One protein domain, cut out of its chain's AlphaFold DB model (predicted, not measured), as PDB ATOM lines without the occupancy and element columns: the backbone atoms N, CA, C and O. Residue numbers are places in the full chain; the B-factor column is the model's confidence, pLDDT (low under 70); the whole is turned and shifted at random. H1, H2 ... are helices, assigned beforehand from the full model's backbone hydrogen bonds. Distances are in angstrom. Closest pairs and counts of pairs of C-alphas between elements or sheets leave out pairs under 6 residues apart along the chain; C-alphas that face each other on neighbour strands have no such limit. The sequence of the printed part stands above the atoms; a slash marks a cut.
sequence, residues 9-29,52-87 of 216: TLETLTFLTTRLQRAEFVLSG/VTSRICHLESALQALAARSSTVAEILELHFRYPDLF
ATOM      1  N   THR A   9     149.666 158.503 171.413       92.00
ATOM      2  CA  THR A   9     148.733 159.062 170.416       92.00
ATOM      3  C   THR A   9     147.916 157.981 169.708       92.00
ATOM      4  O   THR A   9     146.730 158.180 169.462       92.00
ATOM      5  N   LEU A  10     148.503 156.810 169.440       91.75
ATOM      6  CA  LEU A  10     147.772 155.682 168.861       91.75
ATOM      7  C   LEU A  10     146.782 155.076 169.862       91.75
ATOM      8  O   LEU A  10     145.644 154.808 169.489       91.75
ATOM      9  N   GLU A  11     147.166 154.917 171.129       90.88
ATOM     10  CA  GLU A  11     146.281 154.398 172.186       90.88
ATOM     11  C   GLU A  11     145.102 155.335 172.490       90.88
ATOM     12  O   GLU A  11     143.966 154.896 172.670       90.88
ATOM     13  N   THR A  12     145.339 156.646 172.506       94.81
ATOM     14  CA  THR A  12     144.251 157.621 172.672       94.81
ATOM     15  C   THR A  12     143.330 157.646 171.456       94.81
ATOM     16  O   THR A  12     142.113 157.706 171.624       94.81
ATOM     17  N   LEU A  13     143.872 157.522 170.239       95.31
ATOM     18  CA  LEU A  13     143.066 157.422 169.026       95.31
ATOM     19  C   LEU A  13     142.201 156.157 169.038       95.31
ATOM     20  O   LEU A  13     141.007 156.258 168.771       95.31
ATOM     21  N   THR A  14     142.740 154.991 169.408       92.31
ATOM     22  CA  THR A  14     141.950 153.746 169.487       92.31
ATOM     23  C   THR A  14     140.884 153.794 170.584       92.31
ATOM     24  O   THR A  14     139.765 153.308 170.393       92.31
ATOM     25  N   PHE A  15     141.160 154.432 171.723       94.69
ATOM     26  CA  PHE A  15     140.137 154.666 172.744       94.69
ATOM     27  C   PHE A  15     139.025 155.598 172.239       94.69
ATOM     28  O   PHE A  15     137.841 155.355 172.478       94.69
ATOM     29  N   LEU A  16     139.378 156.654 171.504       95.25
ATOM     30  CA  LEU A  16     138.393 157.571 170.939       95.25
ATOM     31  C   LEU A  16     137.566 156.914 169.833       95.25
ATOM     32  O   LEU A  16     136.353 157.098 169.821       95.25
ATOM     33  N   THR A  17     138.167 156.108 168.956       92.06
ATOM     34  CA  THR A  17     137.421 155.399 167.904       92.06
ATOM     35  C   THR A  17     136.488 154.348 168.489       92.06
ATOM     36  O   THR A  17     135.327 154.300 168.096       92.06
ATOM     37  N   THR A  18     136.925 153.572 169.484       92.38
ATOM     38  CA  THR A  18     136.046 152.601 170.165       92.38
ATOM     39  C   THR A  18     134.895 153.286 170.895       92.38
ATOM     40  O   THR A  18     133.762 152.803 170.879       92.38
ATOM     41  N   ARG A  19     135.145 154.441 171.517       91.81
ATOM     42  CA  ARG A  19     134.099 155.214 172.190       91.81
ATOM     43  C   ARG A  19     133.144 155.888 171.199       91.81
ATOM     44  O   ARG A  19     131.946 155.923 171.473       91.81
ATOM     45  N   LEU A  20     133.636 156.354 170.050       91.00
ATOM     46  CA  LEU A  20     132.813 156.908 168.971       91.00
ATOM     47  C   LEU A  20     131.943 155.821 168.335       91.00
ATOM     48  O   LEU A  20     130.743 156.025 168.217       91.00
ATOM     49  N   GLN A  21     132.493 154.635 168.068       83.94
ATOM     50  CA  GLN A  21     131.729 153.476 167.594       83.94
ATOM     51  C   GLN A  21     130.646 153.047 168.587       83.94
ATOM     52  O   GLN A  21     129.544 152.693 168.185       83.94
ATOM     53  N   ARG A  22     130.915 153.111 169.898       84.38
ATOM     54  CA  ARG A  22     129.885 152.861 170.922       84.38
ATOM     55  C   ARG A  22     128.802 153.937 170.922       84.38
ATOM     56  O   ARG A  22     127.634 153.596 171.049       84.38
ATOM     57  N   ALA A  23     129.164 155.211 170.784       85.44
ATOM     58  CA  ALA A  23     128.188 156.298 170.703       85.44
ATOM     59  C   ALA A  23     127.338 156.200 169.425       85.44
ATOM     60  O   ALA A  23     126.122 156.359 169.482       85.44
ATOM     61  N   GLU A  24     127.959 155.866 168.297       83.06
ATOM     62  CA  GLU A  24     127.290 155.621 167.022       83.06
ATOM     63  C   GLU A  24     126.373 154.399 167.101       83.06
ATOM     64  O   GLU A  24     125.229 154.475 166.661       83.06
ATOM     65  N   PHE A  25     126.812 153.311 167.740       76.38
ATOM     66  CA  PHE A  25     125.975 152.143 168.009       76.38
ATOM     67  C   PHE A  25     124.773 152.498 168.887       76.38
ATOM     68  O   PHE A  25     123.652 152.094 168.594       76.38
ATOM     69  N   VAL A  26     124.976 153.294 169.938       78.19
ATOM     70  CA  VAL A  26     123.880 153.753 170.801       78.19
ATOM     71  C   VAL A  26     122.918 154.669 170.043       78.19
ATOM     72  O   VAL A  26     121.727 154.627 170.318       78.19
ATOM     73  N   LEU A  27     123.390 155.467 169.082       77.94
ATOM     74  CA  LEU A  27     122.560 156.427 168.348       77.94
ATOM     75  C   LEU A  27     121.830 155.818 167.137       77.94
ATOM     76  O   LEU A  27     120.702 156.206 166.825       77.94
ATOM     77  N   SER A  28     122.463 154.880 166.437       73.81
ATOM     78  CA  SER A  28     121.930 154.248 165.223       73.81
ATOM     79  C   SER A  28     121.317 152.872 165.484       73.81
ATOM     80  O   SER A  28     120.509 152.407 164.686       73.81
ATOM     81  N   GLY A  29     121.674 152.210 166.590       63.94
ATOM     82  CA  GLY A  29     121.251 150.845 166.916       63.94
ATOM     83  C   GLY A  29     121.772 149.767 165.958       63.94
ATOM     84  O   GLY A  29     121.489 148.592 166.170       63.94
ATOM     85  N   VAL A  52     117.763 156.177 166.604       78.38
ATOM     86  CA  VAL A  52     117.149 156.174 167.948       78.38
ATOM     87  C   VAL A  52     116.166 157.326 168.151       78.38
ATOM     88  O   VAL A  52     115.122 157.136 168.768       78.38
ATOM     89  N   THR A  53     116.428 158.485 167.554       80.62
ATOM     90  CA  THR A  53     115.507 159.627 167.573       80.62
ATOM     91  C   THR A  53     114.171 159.327 166.892       80.62
ATOM     92  O   THR A  53     113.127 159.680 167.438       80.62
ATOM     93  N   SER A  54     114.159 158.628 165.751       79.88
ATOM     94  CA  SER A  54     112.909 158.257 165.076       79.88
ATOM     95  C   SER A  54     112.136 157.201 165.866       79.88
ATOM     96  O   SER A  54     110.911 157.254 165.923       79.88
ATOM     97  N   ARG A  55     112.841 156.287 166.545       80.50
ATOM     98  CA  ARG A  55     112.228 155.286 167.432       80.50
ATOM     99  C   ARG A  55     111.614 155.922 168.674       80.50
ATOM    100  O   ARG A  55     110.499 155.562 169.033       80.50
ATOM    101  N   ILE A  56     112.305 156.874 169.301       86.75
ATOM    102  CA  ILE A  56     111.768 157.635 170.438       86.75
ATOM    103  C   ILE A  56     110.536 158.423 169.996       86.75
ATOM    104  O   ILE A  56     109.498 158.304 170.632       86.75
ATOM    105  N   CYS A  57     110.608 159.134 168.868       86.69
ATOM    106  CA  CYS A  57     109.470 159.883 168.334       86.69
ATOM    107  C   CYS A  57     108.277 158.967 168.007       86.69
ATOM    108  O   CYS A  57     107.131 159.309 168.294       86.69
ATOM    109  N   HIS A  58     108.528 157.779 167.447       88.88
ATOM    110  CA  HIS A  58     107.480 156.792 167.196       88.88
ATOM    111  C   HIS A  58     106.855 156.294 168.505       88.88
ATOM    112  O   HIS A  58     105.632 156.273 168.623       88.88
ATOM    113  N   LEU A  59     107.668 155.929 169.501       89.19
ATOM    114  CA  LEU A  59     107.180 155.499 170.814       89.19
ATOM    115  C   LEU A  59     106.397 156.602 171.523       89.19
ATOM    116  O   LEU A  59     105.362 156.315 172.111       89.19
ATOM    117  N   GLU A  60     106.843 157.850 171.425       89.94
ATOM    118  CA  GLU A  60     106.135 159.006 171.964       89.94
ATOM    119  C   GLU A  60     104.776 159.183 171.282       89.94
ATOM    120  O   GLU A  60     103.760 159.278 171.966       89.94
ATOM    121  N   SER A  61     104.723 159.127 169.947       90.50
ATOM    122  CA  SER A  61     103.457 159.222 169.207       90.50
ATOM    123  C   SER A  61     102.507 158.057 169.520       90.50
ATOM    124  O   SER A  61     101.305 158.259 169.688       90.50
ATOM    125  N   ALA A  62     103.038 156.841 169.680       88.56
ATOM    126  CA  ALA A  62     102.267 155.661 170.053       88.56
ATOM    127  C   ALA A  62     101.760 155.750 171.500       88.56
ATOM    128  O   ALA A  62     100.624 155.366 171.777       88.56
ATOM    129  N   LEU A  63     102.568 156.292 172.413       88.56
ATOM    130  CA  LEU A  63     102.196 156.534 173.804       88.56
ATOM    131  C   LEU A  63     101.136 157.633 173.896       88.56
ATOM    132  O   LEU A  63     100.152 157.445 174.601       88.56
ATOM    133  N   GLN A  64     101.260 158.722 173.136       88.12
ATOM    134  CA  GLN A  64     100.233 159.765 173.042       88.12
ATOM    135  C   GLN A  64      98.917 159.209 172.479       88.12
ATOM    136  O   GLN A  64      97.850 159.468 173.034       88.12
ATOM    137  N   ALA A  65      98.978 158.378 171.433       90.50
ATOM    138  CA  ALA A  65      97.801 157.697 170.895       90.50
ATOM    139  C   ALA A  65      97.172 156.724 171.911       90.50
ATOM    140  O   ALA A  65      95.950 156.572 171.955       90.50
ATOM    141  N   LEU A  66      97.987 156.069 172.743       88.56
ATOM    142  CA  LEU A  66      97.511 155.181 173.801       88.56
ATOM    143  C   LEU A  66      96.907 155.964 174.974       88.56
ATOM    144  O   LEU A  66      95.832 155.605 175.442       88.56
ATOM    145  N   ALA A  67      97.526 157.069 175.386       87.62
ATOM    146  CA  ALA A  67      97.003 157.974 176.405       87.62
ATOM    147  C   ALA A  67      95.649 158.569 175.991       87.62
ATOM    148  O   ALA A  67      94.734 158.632 176.807       87.62
ATOM    149  N   ALA A  68      95.474 158.908 174.710       87.12
ATOM    150  CA  ALA A  68      94.184 159.356 174.183       87.12
ATOM    151  C   ALA A  68      93.102 158.255 174.205       87.12
ATOM    152  O   ALA A  68      91.914 158.562 174.270       87.12
ATOM    153  N   ARG A  69      93.488 156.971 174.147       89.56
ATOM    154  CA  ARG A  69      92.561 155.823 174.140       89.56
ATOM    155  C   ARG A  69      92.260 155.259 175.529       89.56
ATOM    156  O   ARG A  69      91.216 154.635 175.693       89.56
ATOM    157  N   SER A  70      93.147 155.437 176.508       91.25
ATOM    158  CA  SER A  70      92.992 154.889 177.861       91.25
ATOM    159  C   SER A  70      93.245 155.940 178.945       91.25
ATOM    160  O   SER A  70      94.379 156.388 179.113       91.25
ATOM    161  N   SER A  71      92.204 156.247 179.731       87.62
ATOM    162  CA  SER A  71      92.244 157.198 180.864       87.62
ATOM    163  C   SER A  71      93.326 156.855 181.886       87.62
ATOM    164  O   SER A  71      94.034 157.730 182.362       87.62
ATOM    165  N   THR A  72      93.533 155.567 182.159       89.25
ATOM    166  CA  THR A  72      94.516 155.106 183.147       89.25
ATOM    167  C   THR A  72      95.950 155.486 182.783       89.25
ATOM    168  O   THR A  72      96.735 155.843 183.655       89.25
ATOM    169  N   VAL A  73      96.308 155.452 181.495       88.00
ATOM    170  CA  VAL A  73      97.637 155.879 181.033       88.00
ATOM    171  C   VAL A  73      97.778 157.395 181.154       88.00
ATOM    172  O   VAL A  73      98.831 157.866 181.574       88.00
ATOM    173  N   ALA A  74      96.722 158.159 180.859       85.56
ATOM    174  CA  ALA A  74      96.722 159.606 181.062       85.56
ATOM    175  C   ALA A  74      96.879 159.979 182.550       85.56
ATOM    176  O   ALA A  74      97.686 160.845 182.879       85.56
ATOM    177  N   GLU A  75      96.197 159.267 183.448       88.56
ATOM    178  CA  GLU A  75      96.306 159.445 184.903       88.56
ATOM    179  C   GLU A  75      97.709 159.105 185.425       88.56
ATOM    180  O   GLU A  75      98.261 159.849 186.233       88.56
ATOM    181  N   ILE A  76      98.335 158.025 184.940       90.12
ATOM    182  CA  ILE A  76      99.714 157.666 185.317       90.12
ATOM    183  C   ILE A  76     100.712 158.725 184.830       90.12
ATOM    184  O   ILE A  76     101.657 159.044 185.549       90.12
ATOM    185  N   LEU A  77     100.512 159.292 183.637       87.44
ATOM    186  CA  LEU A  77     101.354 160.383 183.144       87.44
ATOM    187  C   LEU A  77     101.175 161.648 183.987       87.44
ATOM    188  O   LEU A  77     102.170 162.270 184.351       87.44
ATOM    189  N   GLU A  78      99.945 162.007 184.360       88.44
ATOM    190  CA  GLU A  78      99.695 163.137 185.266       88.44
ATOM    191  C   GLU A  78     100.337 162.902 186.643       88.44
ATOM    192  O   GLU A  78     100.959 163.806 187.208       88.44
ATOM    193  N   LEU A  79     100.260 161.670 187.154       88.50
ATOM    194  CA  LEU A  79     100.920 161.265 188.391       88.50
ATOM    195  C   LEU A  79     102.445 161.375 188.276       88.50
ATOM    196  O   LEU A  79     103.086 161.873 189.197       88.50
ATOM    197  N   HIS A  80     103.025 160.962 187.147       87.56
ATOM    198  CA  HIS A  80     104.455 161.087 186.875       87.56
ATOM    199  C   HIS A  80     104.906 162.554 186.828       87.56
ATOM    200  O   HIS A  80     105.928 162.893 187.421       87.56
ATOM    201  N   PHE A  81     104.136 163.439 186.184       85.06
ATOM    202  CA  PHE A  81     104.447 164.874 186.145       85.06
ATOM    203  C   PHE A  81     104.304 165.548 187.511       85.06
ATOM    204  O   PHE A  81     105.104 166.419 187.851       85.06
ATOM    205  N   ARG A  82     103.290 165.170 188.297       87.44
ATOM    206  CA  ARG A  82     103.034 165.772 189.612       87.44
ATOM    207  C   ARG A  82     103.970 165.231 190.696       87.44
ATOM    208  O   ARG A  82     104.303 165.967 191.621       87.44
ATOM    209  N   TYR A  83     104.405 163.979 190.567       84.62
ATOM    210  CA  TYR A  83     105.254 163.293 191.538       84.62
ATOM    211  C   TYR A  83     106.372 162.497 190.844       84.62
ATOM    212  O   TYR A  83     106.359 161.260 190.851       84.62
ATOM    213  N   PRO A  84     107.382 163.182 190.275       80.38
ATOM    214  CA  PRO A  84     108.522 162.511 189.649       80.38
ATOM    215  C   PRO A  84     109.303 161.640 190.649       80.38
ATOM    216  O   PRO A  84     109.906 160.639 190.259       80.38
ATOM    217  N   ASP A  85     109.233 161.975 191.938       72.44
ATOM    218  CA  ASP A  85     109.921 161.282 193.031       72.44
ATOM    219  C   ASP A  85     109.386 159.866 193.299       72.44
ATOM    220  O   ASP A  85     110.098 159.041 193.861       72.44
ATOM    221  N   LEU A  86     108.155 159.544 192.880       74.94
ATOM    222  CA  LEU A  86     107.591 158.196 193.052       74.94
ATOM    223  C   LEU A  86     108.205 157.171 192.091       74.94
ATOM    224  O   LEU A  86     108.187 155.973 192.367       74.94
ATOM    225  N   PHE A  87     108.727 157.637 190.955       72.38
ATOM    226  CA  PHE A  87     109.209 156.782 189.868       72.38
ATOM    227  C   PHE A  87     110.732 156.767 189.744       72.38
ATOM    228  O   PHE A  87     111.292 155.855 189.134       72.38
TER     229      PHE A  87
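This is residues 9 to 29 and 52 to 87 of the 216 residues of an uncharacterized protein of Cryomyces minteri (UniProt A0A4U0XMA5). Two long helices, H1 and H2, follow each other nearly end to end in a shallow line, and a shorter helix, H3, turns off at the far end of H2 to make a corner, giving an L with one long arm. The contacts are few: H1 meets H2 with its last turn alone, and most of H1 stands free. The printed part has 57 residues with three named helices in the order H1, H2, H3 and no named strand, and its class is all helix. It is extended, with a radius of gyration of the C-alphas of 19.0 A, and its C-alphas span 57 by 26 by 9 A.

H1, residues 9 to 28, touches H2, residues 52 to 69, with residues 26 to 28 alone, which meet residues 52 to 53 of H2. Their closest C-alphas, those of Leu 27 and Val 52, are 5.4 A apart. The two helices run the same way at a shallow tilt of 27 degrees. H2 and H3, residues 71 to 82, touch only at the corner by their tight link of one residue, through residues 66 to 68 and 73 to 74. Their closest C-alphas, those of Ala 67 and Ala 74, are 4.9 A apart. They run opposite ways at a steep tilt of 61 degrees. H1 and H3 are apart. In H1, H2 and H3 every O i to N i+4 pair is within hydrogen-bond range.

H1 begins at C-alpha 9, at (148.733, 159.062, 170.416), and is 27.7 A long from first to last C-alpha. H2 begins at C-alpha 52, at (117.149, 156.174, 167.948), and is 25.4 A long. H3 is 16.3 A long and ends at C-alpha 82, at (103.034, 165.772, 189.612).

The outline is a rod, and the two C-alphas farthest apart, those of Thr 9 and Ser 71, are 57.5 A apart. Residues 30 to 51 are not printed, and C-alphas 29 and 52 are 6.8 A apart across this cut. Residues 9 to 24 of H1, residues 55 to 62 of H2 and residues 80 to 86, of which 80 to 82 belong to H3, stand free. The mean pLDDT of the printed part is 86.2, and residue 29 is under 70.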